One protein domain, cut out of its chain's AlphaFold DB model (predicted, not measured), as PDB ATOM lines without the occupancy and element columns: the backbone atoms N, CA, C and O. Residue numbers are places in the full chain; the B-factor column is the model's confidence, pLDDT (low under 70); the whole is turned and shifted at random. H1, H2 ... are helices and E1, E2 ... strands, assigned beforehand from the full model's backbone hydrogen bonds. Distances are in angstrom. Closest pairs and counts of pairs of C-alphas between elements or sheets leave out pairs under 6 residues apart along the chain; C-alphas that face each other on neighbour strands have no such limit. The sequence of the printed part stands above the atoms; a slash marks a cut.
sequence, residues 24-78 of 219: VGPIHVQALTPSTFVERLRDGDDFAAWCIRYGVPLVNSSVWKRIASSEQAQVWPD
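AT A GLANCE: This is residues 24 to 78 of the 219 residues of an uncharacterized protein of Acidobacteria bacterium 13_1_20CM_2_65_9 (UniProt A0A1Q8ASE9). A small cluster of four short helices has one strand reaching away from it as an arm. H1 and H2 sit crosswise to each other, the one-turn helix H4 packs on H1, and H3 completes the cluster, running roughly alongside H1. The arm is residues 24 to 31, which stick out from the cluster and include most of E1, and the last residues, 75 to 78, run back beside the link between H1 and H2. The printed part has 55 residues, with one named strand and four named helices in the order E1, H1, H2, H3, H4; E1 pairs with no named strand, and the class is mostly helix. The whole is compact, with a radius of gyration of the C-alphas of 11.3 A, and it spans 33 by 24 by 19 A.

HOW THE PARTS SIT: The hub is H1, residues 34 to 42, which touches three other helices. H2, residues 46 to 54, touches H1, and their closest C-alphas, those of Leu 41 and Ala 48, are 5.7 A apart. The lines of H1 and H2 stand at 78 degrees, about perpendicular. H4, residues 71 to 74, touches H1 with 6 pairs of C-alphas within 8 A, the closest being those of Arg 42 and Gln 72, 5.0 A apart. H3, residues 61 to 68, only just touches H1, with 3 pairs of C-alphas within 8 A; the closest are those of Val 38 and Ile 67, 7.0 A apart. H1 and H3 run the same way at a shallow tilt of 25 degrees. H2 and H3 are close but not clearly touching, with the C-alphas of Ile 52 and Ala 68 closest at 6.0 A, and they run opposite ways at a steep tilt of 59 degrees. H4 is close but not clearly touching to H2, where the closest C-alphas are those of Ile 52 and Ala 73, 6.7 A apart. H4 is also close but not clearly touching to H3, where the closest C-alphas are those of Ile 67 and Ala 73, 6.7 A apart. E1, residues 27 to 32, is apart from H2, H3 and H4, and it and H1 meet only through their link. In H1, H2 and H3 every O i to N i+4 pair is within hydrogen-bond range; H4 is too short for such a pair, and its one O i to N i+3 pair is within range.

IN THESE COORDINATES: H1 runs from Pro 34, with its C-alpha at (80.089, -33.484, 56.223), to Arg 42, 12.4 A from first to last C-alpha. H2 runs from Asp 46 to Tyr 54 and measures 11.8 A. H3 runs from Ser 61 to Ala 68 and measures 10.0 A. H4 runs from Glu 71 to Gln 74, where its last C-alpha is at (94.242, -35.199, 48.603), and measures 5.3 A. E1 begins at Ile 27, with its C-alpha at (86.145, -15.510, 65.585), and reaches Leu 32 after 16.1 A.

THE WHOLE: The two C-alphas farthest apart are those of Gly 25 and Glu 71, 35.1 A. Residues 24 to 31, of which 27 to 31 belong to E1, stand free; the body without them has 47 residues, spans 29 by 20 by 18 A and has a radius of gyration of 9.7 A. The printed part has no cut. The links from E1 to H1, from H1 to H2 and from H3 to H4 are tight, and the link from H2 to H3, with 6 residues, is short. The mean pLDDT of the printed part is 91.4, and residues 24 to 25 are under 70.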
ATOM      1  N   VAL A  24      80.771 -15.053  68.574       62.09
ATOM      2  CA  VAL A  24      81.097 -14.094  69.638       62.09
ATOM      3  C   VAL A  24      82.555 -13.669  69.471       62.09
ATOM      4  O   VAL A  24      83.444 -14.512  69.371       62.09
ATOM      5  N   GLY A  25      82.811 -12.359  69.450       67.31
ATOM      6  CA  GLY A  25      84.165 -11.807  69.349       67.31
ATOM      7  C   GLY A  25      84.774 -11.884  67.936       67.31
ATOM      8  O   GLY A  25      84.039 -11.922  66.949       67.31
ATOM      9  N   PRO A  26      86.117 -11.876  67.809       70.88
ATOM     10  CA  PRO A  26      86.808 -11.805  66.522       70.88
ATOM     11  C   PRO A  26      86.902 -13.160  65.799       70.88
ATOM     12  O   PRO A  26      87.744 -13.307  64.919       70.88
ATOM     13  N   ILE A  27      86.082 -14.156  66.154       75.75
ATOM     14  CA  ILE A  27      86.145 -15.510  65.585       75.75
ATOM     15  C   ILE A  27      85.278 -15.584  64.332       75.75
ATOM     16  O   ILE A  27      84.082 -15.279  64.366       75.75
ATOM     17  N   HIS A  28      85.856 -16.048  63.228       78.50
ATOM     18  CA  HIS A  28      85.083 -16.351  62.034       78.50
ATOM     19  C   HIS A  28      84.590 -17.798  62.074       78.50
ATOM     20  O   HIS A  28      85.365 -18.732  61.902       78.50
ATOM     21  N   VAL A  29      83.291 -17.999  62.302       84.31
ATOM     22  CA  VAL A  29      82.692 -19.342  62.333       84.31
ATOM     23  C   VAL A  29      82.104 -19.687  60.967       84.31
ATOM     24  O   VAL A  29      81.227 -18.980  60.467       84.31
ATOM     25  N   GLN A  30      82.539 -20.805  60.389       87.38
ATOM     26  CA  GLN A  30      81.935 -21.404  59.204       87.38
ATOM     27  C   GLN A  30      81.360 -22.780  59.531       87.38
ATOM     28  O   GLN A  30      82.014 -23.624  60.132       87.38
ATOM     29  N   ALA A  31      80.129 -23.005  59.090       90.31
ATOM     30  CA  ALA A  31      79.377 -24.224  59.328       90.31
ATOM     31  C   ALA A  31      79.110 -24.963  58.025       90.31
ATOM     32  O   ALA A  31      78.627 -24.351  57.070       90.31
ATOM     33  N   LEU A  32      79.402 -26.259  57.981       92.56
ATOM     34  CA  LEU A  32      79.154 -27.105  56.816       92.56
ATOM     35  C   LEU A  32      78.683 -28.486  57.264       92.56
ATOM     36  O   LEU A  32      79.109 -28.982  58.302       92.56
ATOM     37  N   THR A  33      77.853 -29.138  56.456       93.81
ATOM     38  CA  THR A  33      77.613 -30.571  56.639       93.81
ATOM     39  C   THR A  33      78.857 -31.361  56.221       93.81
ATOM     40  O   THR A  33      79.671 -30.864  55.423       93.81
ATOM     41  N   PRO A  34      79.027 -32.606  56.702       94.44
ATOM     42  CA  PRO A  34      80.089 -33.484  56.223       94.44
ATOM     43  C   PRO A  34      80.079 -33.640  54.695       94.44
ATOM     44  O   PRO A  34      81.135 -33.566  54.068       94.44
ATOM     45  N   SER A  35      78.897 -33.807  54.089       95.00
ATOM     46  CA  SER A  35      78.754 -33.971  52.637       95.00
ATOM     47  C   SER A  35      79.196 -32.725  51.874       95.00
ATOM     48  O   SER A  35      80.032 -32.831  50.980       95.00
ATOM     49  N   THR A  36      78.733 -31.539  52.276       95.75
ATOM     50  CA  THR A  36      79.120 -30.281  51.626       95.75
ATOM     51  C   THR A  36      80.614 -30.003  51.773       95.75
ATOM     52  O   THR A  36      81.238 -29.488  50.846       95.75
ATOM     53  N   PHE A  37      81.226 -30.339  52.911       96.25
ATOM     54  CA  PHE A  37      82.670 -30.170  53.073       96.25
ATOM     55  C   PHE A  37      83.466 -31.103  52.145       96.25
ATOM     56  O   PHE A  37      84.409 -30.659  51.490       96.25
ATOM     57  N   VAL A  38      83.056 -32.371  52.021       97.00
ATOM     58  CA  VAL A  38      83.667 -33.334  51.088       97.00
ATOM     59  C   VAL A  38      83.478 -32.910  49.629       97.00
ATOM     60  O   VAL A  38      84.407 -33.030  48.834       97.00
ATOM     61  N   GLU A  39      82.312 -32.377  49.265       97.00
ATOM     62  CA  GLU A  39      82.066 -31.809  47.933       97.00
ATOM     63  C   GLU A  39      82.993 -30.626  47.648       97.00
ATOM     64  O   GLU A  39      83.628 -30.579  46.598       97.00
ATOM     65  N   ARG A  40      83.169 -29.712  48.610       97.06
ATOM     66  CA  ARG A  40      84.120 -28.600  48.466       97.06
ATOM     67  C   ARG A  40      85.550 -29.083  48.250       97.06
ATOM     68  O   ARG A  40      86.231 -28.547  47.378       97.06
ATOM     69  N   LEU A  41      85.992 -30.096  48.998       97.25
ATOM     70  CA  LEU A  41      87.298 -30.725  48.786       97.25
ATOM     71  C   LEU A  41      87.416 -31.312  47.378       97.25
ATOM     72  O   LEU A  41      88.370 -31.006  46.665       97.25
ATOM     73  N   ARG A  42      86.415 -32.092  46.951       97.19
ATOM     74  CA  ARG A  42      86.355 -32.680  45.604       97.19
ATOM     75  C   ARG A  42      86.454 -31.617  44.518       97.19
ATOM     76  O   ARG A  42      87.157 -31.815  43.532       97.19
ATOM     77  N   ASP A  43      85.790 -30.488  44.712       96.44
ATOM     78  CA  ASP A  43      85.797 -29.410  43.735       96.44
ATOM     79  C   ASP A  43      87.073 -28.545  43.811       96.44
ATOM     80  O   ASP A  43      87.158 -27.517  43.134       96.44
ATOM     81  N   GLY A  44      88.050 -28.883  44.655       96.19
ATOM     82  CA  GLY A  44      89.293 -28.127  44.802       96.19
ATOM     83  C   GLY A  44      89.109 -26.773  45.493       96.19
ATOM     84  O   GLY A  44      89.736 -25.788  45.100       96.19
ATOM     85  N   ASP A  45      88.226 -26.685  46.488       94.88
ATOM     86  CA  ASP A  45      88.115 -25.512  47.356       94.88
ATOM     87  C   ASP A  45      89.372 -25.354  48.231       94.88
ATOM     88  O   ASP A  45      89.810 -26.269  48.930       94.88
ATOM     89  N   ASP A  46      89.972 -24.168  48.191       92.44
ATOM     90  CA  ASP A  46      91.228 -23.883  48.880       92.44
ATOM     91  C   ASP A  46      91.064 -23.674  50.387       92.44
ATOM     92  O   ASP A  46      92.027 -23.890  51.114       92.44
ATOM     93  N   PHE A  47      89.897 -23.221  50.858       90.38
ATOM     94  CA  PHE A  47      89.630 -23.085  52.285       90.38
ATOM     95  C   PHE A  47      89.457 -24.472  52.895       90.38
ATOM     96  O   PHE A  47      90.130 -24.788  53.869       90.38
ATOM     97  N   ALA A  48      88.660 -25.338  52.263       94.69
ATOM     98  CA  ALA A  48      88.503 -26.721  52.701       94.69
ATOM     99  C   ALA A  48      89.854 -27.454  52.751       94.69
ATOM    100  O   ALA A  48      90.188 -28.076  53.762       94.69
ATOM    101  N   ALA A  49      90.681 -27.310  51.711       95.38
ATOM    102  CA  ALA A  49      92.024 -27.883  51.700       95.38
ATOM    103  C   ALA A  49      92.954 -27.269  52.763       95.38
ATOM    104  O   ALA A  49      93.802 -27.969  53.314       95.38
ATOM    105  N   TRP A  50      92.810 -25.973  53.067       94.00
ATOM    106  CA  TRP A  50      93.580 -25.314  54.127       94.00
ATOM    107  C   TRP A  50      93.197 -25.879  55.496       94.00
ATOM    108  O   TRP A  50      94.084 -26.237  56.267       94.00
ATOM    109  N   CYS A  51      91.898 -26.064  55.757       94.00
ATOM    110  CA  CYS A  51      91.418 -26.720  56.968       94.00
ATOM    111  C   CYS A  51      91.992 -28.135  57.104       94.00
ATOM    112  O   CYS A  51      92.438 -28.486  58.185       94.00
ATOM    113  N   ILE A  52      92.034 -28.934  56.030       95.31
ATOM    114  CA  ILE A  52      92.635 -30.281  56.070       95.31
ATOM    115  C   ILE A  52      94.121 -30.239  56.446       95.31
ATOM    116  O   ILE A  52      94.577 -31.068  57.228       95.31
ATOM    117  N   ARG A  53      94.882 -29.296  55.880       94.00
ATOM    118  CA  ARG A  53      96.347 -29.248  56.027       94.00
ATOM    119  C   ARG A  53      96.814 -28.630  57.339       94.00
ATOM    120  O   ARG A  53      97.828 -29.068  57.873       94.00
ATOM    121  N   TYR A  54      96.113 -27.607  57.819       91.75
ATOM    122  CA  TYR A  54      96.554 -26.785  58.951       91.75
ATOM    123  C   TYR A  54      95.539 -26.718  60.094       91.75
ATOM    124  O   TYR A  54      95.846 -26.175  61.152       91.75
ATOM    125  N   GLY A  55      94.333 -27.254  59.906       91.25
ATOM    126  CA  GLY A  55      93.302 -27.262  60.934       91.25
ATOM    127  C   GLY A  55      93.647 -28.195  62.092       91.25
ATOM    128  O   GLY A  55      94.133 -29.311  61.899       91.25
ATOM    129  N   VAL A  56      93.336 -27.745  63.306       91.12
ATOM    130  CA  VAL A  56      93.500 -28.522  64.537       91.12
ATOM    131  C   VAL A  56      92.120 -28.978  65.021       91.12
ATOM    132  O   VAL A  56      91.268 -28.133  65.299       91.12
ATOM    133  N   PRO A  57      91.854 -30.293  65.133       91.94
ATOM    134  CA  PRO A  57      90.570 -30.784  65.628       91.94
ATOM    135  C   PRO A  57      90.385 -30.428  67.105       91.94
ATOM    136  O   PRO A  57      91.175 -30.859  67.942       91.94
ATOM    137  N   LEU A  58      89.323 -29.687  67.429       91.12
ATOM    138  CA  LEU A  58      89.034 -29.270  68.808       91.12
ATOM    139  C   LEU A  58      88.099 -30.241  69.542       91.12
ATOM    140  O   LEU A  58      88.282 -30.507  70.725       91.12
ATOM    141  N   VAL A  59      87.090 -30.781  68.850       88.38
ATOM    142  CA  VAL A  59      86.038 -31.633  69.433       88.38
ATOM    143  C   VAL A  59      85.699 -32.771  68.469       88.38
ATOM    144  O   VAL A  59      85.693 -32.566  67.260       88.38
ATOM    145  N   ASN A  60      85.421 -33.965  69.012       79.75
ATOM    146  CA  ASN A  60      84.974 -35.167  68.291       79.75
ATOM    147  C   ASN A  60      85.666 -35.376  66.926       79.75
ATOM    148  O   ASN A  60      85.081 -35.222  65.854       79.75
ATOM    149  N   SER A  61      86.937 -35.775  66.975       84.62
ATOM    150  CA  SER A  61      87.786 -35.885  65.783       84.62
ATOM    151  C   SER A  61      87.463 -37.068  64.860       84.62
ATOM    152  O   SER A  61      88.132 -37.218  63.844       84.62
ATOM    153  N   SER A  62      86.473 -37.913  65.162       90.06
ATOM    154  CA  SER A  62      86.182 -39.122  64.371       90.06
ATOM    155  C   SER A  62      85.751 -38.801  62.932       90.06
ATOM    156  O   SER A  62      86.343 -39.303  61.975       90.06
ATOM    157  N   VAL A  63      84.771 -37.904  62.770       90.19
ATOM    158  CA  VAL A  63      84.295 -37.427  61.461       90.19
ATOM    159  C   VAL A  63      85.420 -36.713  60.720       90.19
ATOM    160  O   VAL A  63      85.656 -36.996  59.547       90.19
ATOM    161  N   TRP A  64      86.151 -35.842  61.420       92.81
ATOM    162  CA  TRP A  64      87.280 -35.119  60.846       92.81
ATOM    163  C   TRP A  64      88.368 -36.060  60.324       92.81
ATOM    164  O   TRP A  64      88.767 -35.939  59.174       92.81
ATOM    165  N   LYS A  65      88.803 -37.040  61.128       92.75
ATOM    166  CA  LYS A  65      89.811 -38.038  60.740       92.75
ATOM    167  C   LYS A  65      89.380 -38.811  59.498       92.75
ATOM    168  O   LYS A  65      90.177 -38.979  58.584       92.75
ATOM    169  N   ARG A  66      88.111 -39.228  59.424       94.00
ATOM    170  CA  ARG A  66      87.575 -39.918  58.242       94.00
ATOM    171  C   ARG A  66      87.640 -39.047  56.987       94.00
ATOM    172  O   ARG A  66      88.030 -39.538  55.935       94.00
ATOM    173  N   ILE A  67      87.270 -37.772  57.092       94.56
ATOM    174  CA  ILE A  67      87.347 -36.828  55.969       94.56
ATOM    175  C   ILE A  67      88.810 -36.566  55.589       94.56
ATOM    176  O   ILE A  67      89.144 -36.628  54.411       94.56
ATOM    177  N   ALA A  68      89.688 -36.314  56.560       93.81
ATOM    178  CA  ALA A  68      91.103 -36.025  56.327       93.81
ATOM    179  C   ALA A  68      91.861 -37.198  55.682       93.81
ATOM    180  O   ALA A  68      92.795 -36.970  54.917       93.81
ATOM    181  N   SER A  69      91.425 -38.434  55.931       93.94
ATOM    182  CA  SER A  69      91.956 -39.640  55.284       93.94
ATOM    183  C   SER A  69      91.284 -39.987  53.947       93.94
ATOM    184  O   SER A  69      91.627 -41.004  53.350       93.94
ATOM    185  N   SER A  70      90.313 -39.199  53.478       95.44
ATOM    186  CA  SER A  70      89.627 -39.464  52.207       95.44
ATOM    187  C   SER A  70      90.476 -39.071  50.996       95.44
ATOM    188  O   SER A  70      91.335 -38.191  51.071       95.44
ATOM    189  N   GLU A  71      90.185 -39.660  49.835       96.62
ATOM    190  CA  GLU A  71      90.804 -39.259  48.564       96.62
ATOM    191  C   GLU A  71      90.522 -37.788  48.229       96.62
ATOM    192  O   GLU A  71      91.370 -37.094  47.671       96.62
ATOM    193  N   GLN A  72      89.351 -37.273  48.621       97.25
ATOM    194  CA  GLN A  72      88.983 -35.878  48.383       97.25
ATOM    195  C   GLN A  72      89.895 -34.914  49.152       97.25
ATOM    196  O   GLN A  72      90.205 -33.842  48.641       97.25
ATOM    197  N   ALA A  73      90.390 -35.299  50.330       95.06
ATOM    198  CA  ALA A  73      91.359 -34.503  51.085       95.06
ATOM    199  C   ALA A  73      92.723 -34.370  50.377       95.06
ATOM    200  O   ALA A  73      93.484 -33.452  50.686       95.06
ATOM    201  N   GLN A  74      93.017 -35.244  49.408       95.19
ATOM    202  CA  GLN A  74      94.242 -35.199  48.603       95.19
ATOM    203  C   GLN A  74      94.104 -34.337  47.339       95.19
ATOM    204  O   GLN A  74      95.106 -34.054  46.679       95.19
ATOM    205  N   VAL A  75      92.891 -33.888  46.995       97.00
ATOM    206  CA  VAL A  75      92.653 -33.051  45.813       97.00
ATOM    207  C   VAL A  75      93.400 -31.723  45.950       97.00
ATOM    208  O   VAL A  75      93.280 -31.003  46.945       97.00
ATOM    209  N   TRP A  76      94.186 -31.380  44.928       97.31
ATOM    210  CA  TRP A  76      94.859 -30.086  44.869       97.31
ATOM    211  C   TRP A  76      93.841 -28.969  44.594       97.31
ATOM    212  O   TRP A  76      93.014 -29.125  43.692       97.31
ATOM    213  N   PRO A  77      93.888 -27.830  45.312       97.38
ATOM    214  CA  PRO A  77      92.927 -26.758  45.085       97.38
ATOM    215  C   PRO A  77      92.984 -26.191  43.666       97.38
ATOM    216  O   PRO A  77      94.063 -25.946  43.116       97.38
ATOM    217  N   ASP A  78      91.818 -25.892  43.093       97.06
ATOM    218  CA  ASP A  78      91.738 -25.279  41.772       97.06
ATOM    219  C   ASP A  78      91.970 -23.769  41.873       97.06
ATOM    220  O   ASP A  78      91.092 -22.980  42.240       97.06
TER     221      ASP A  78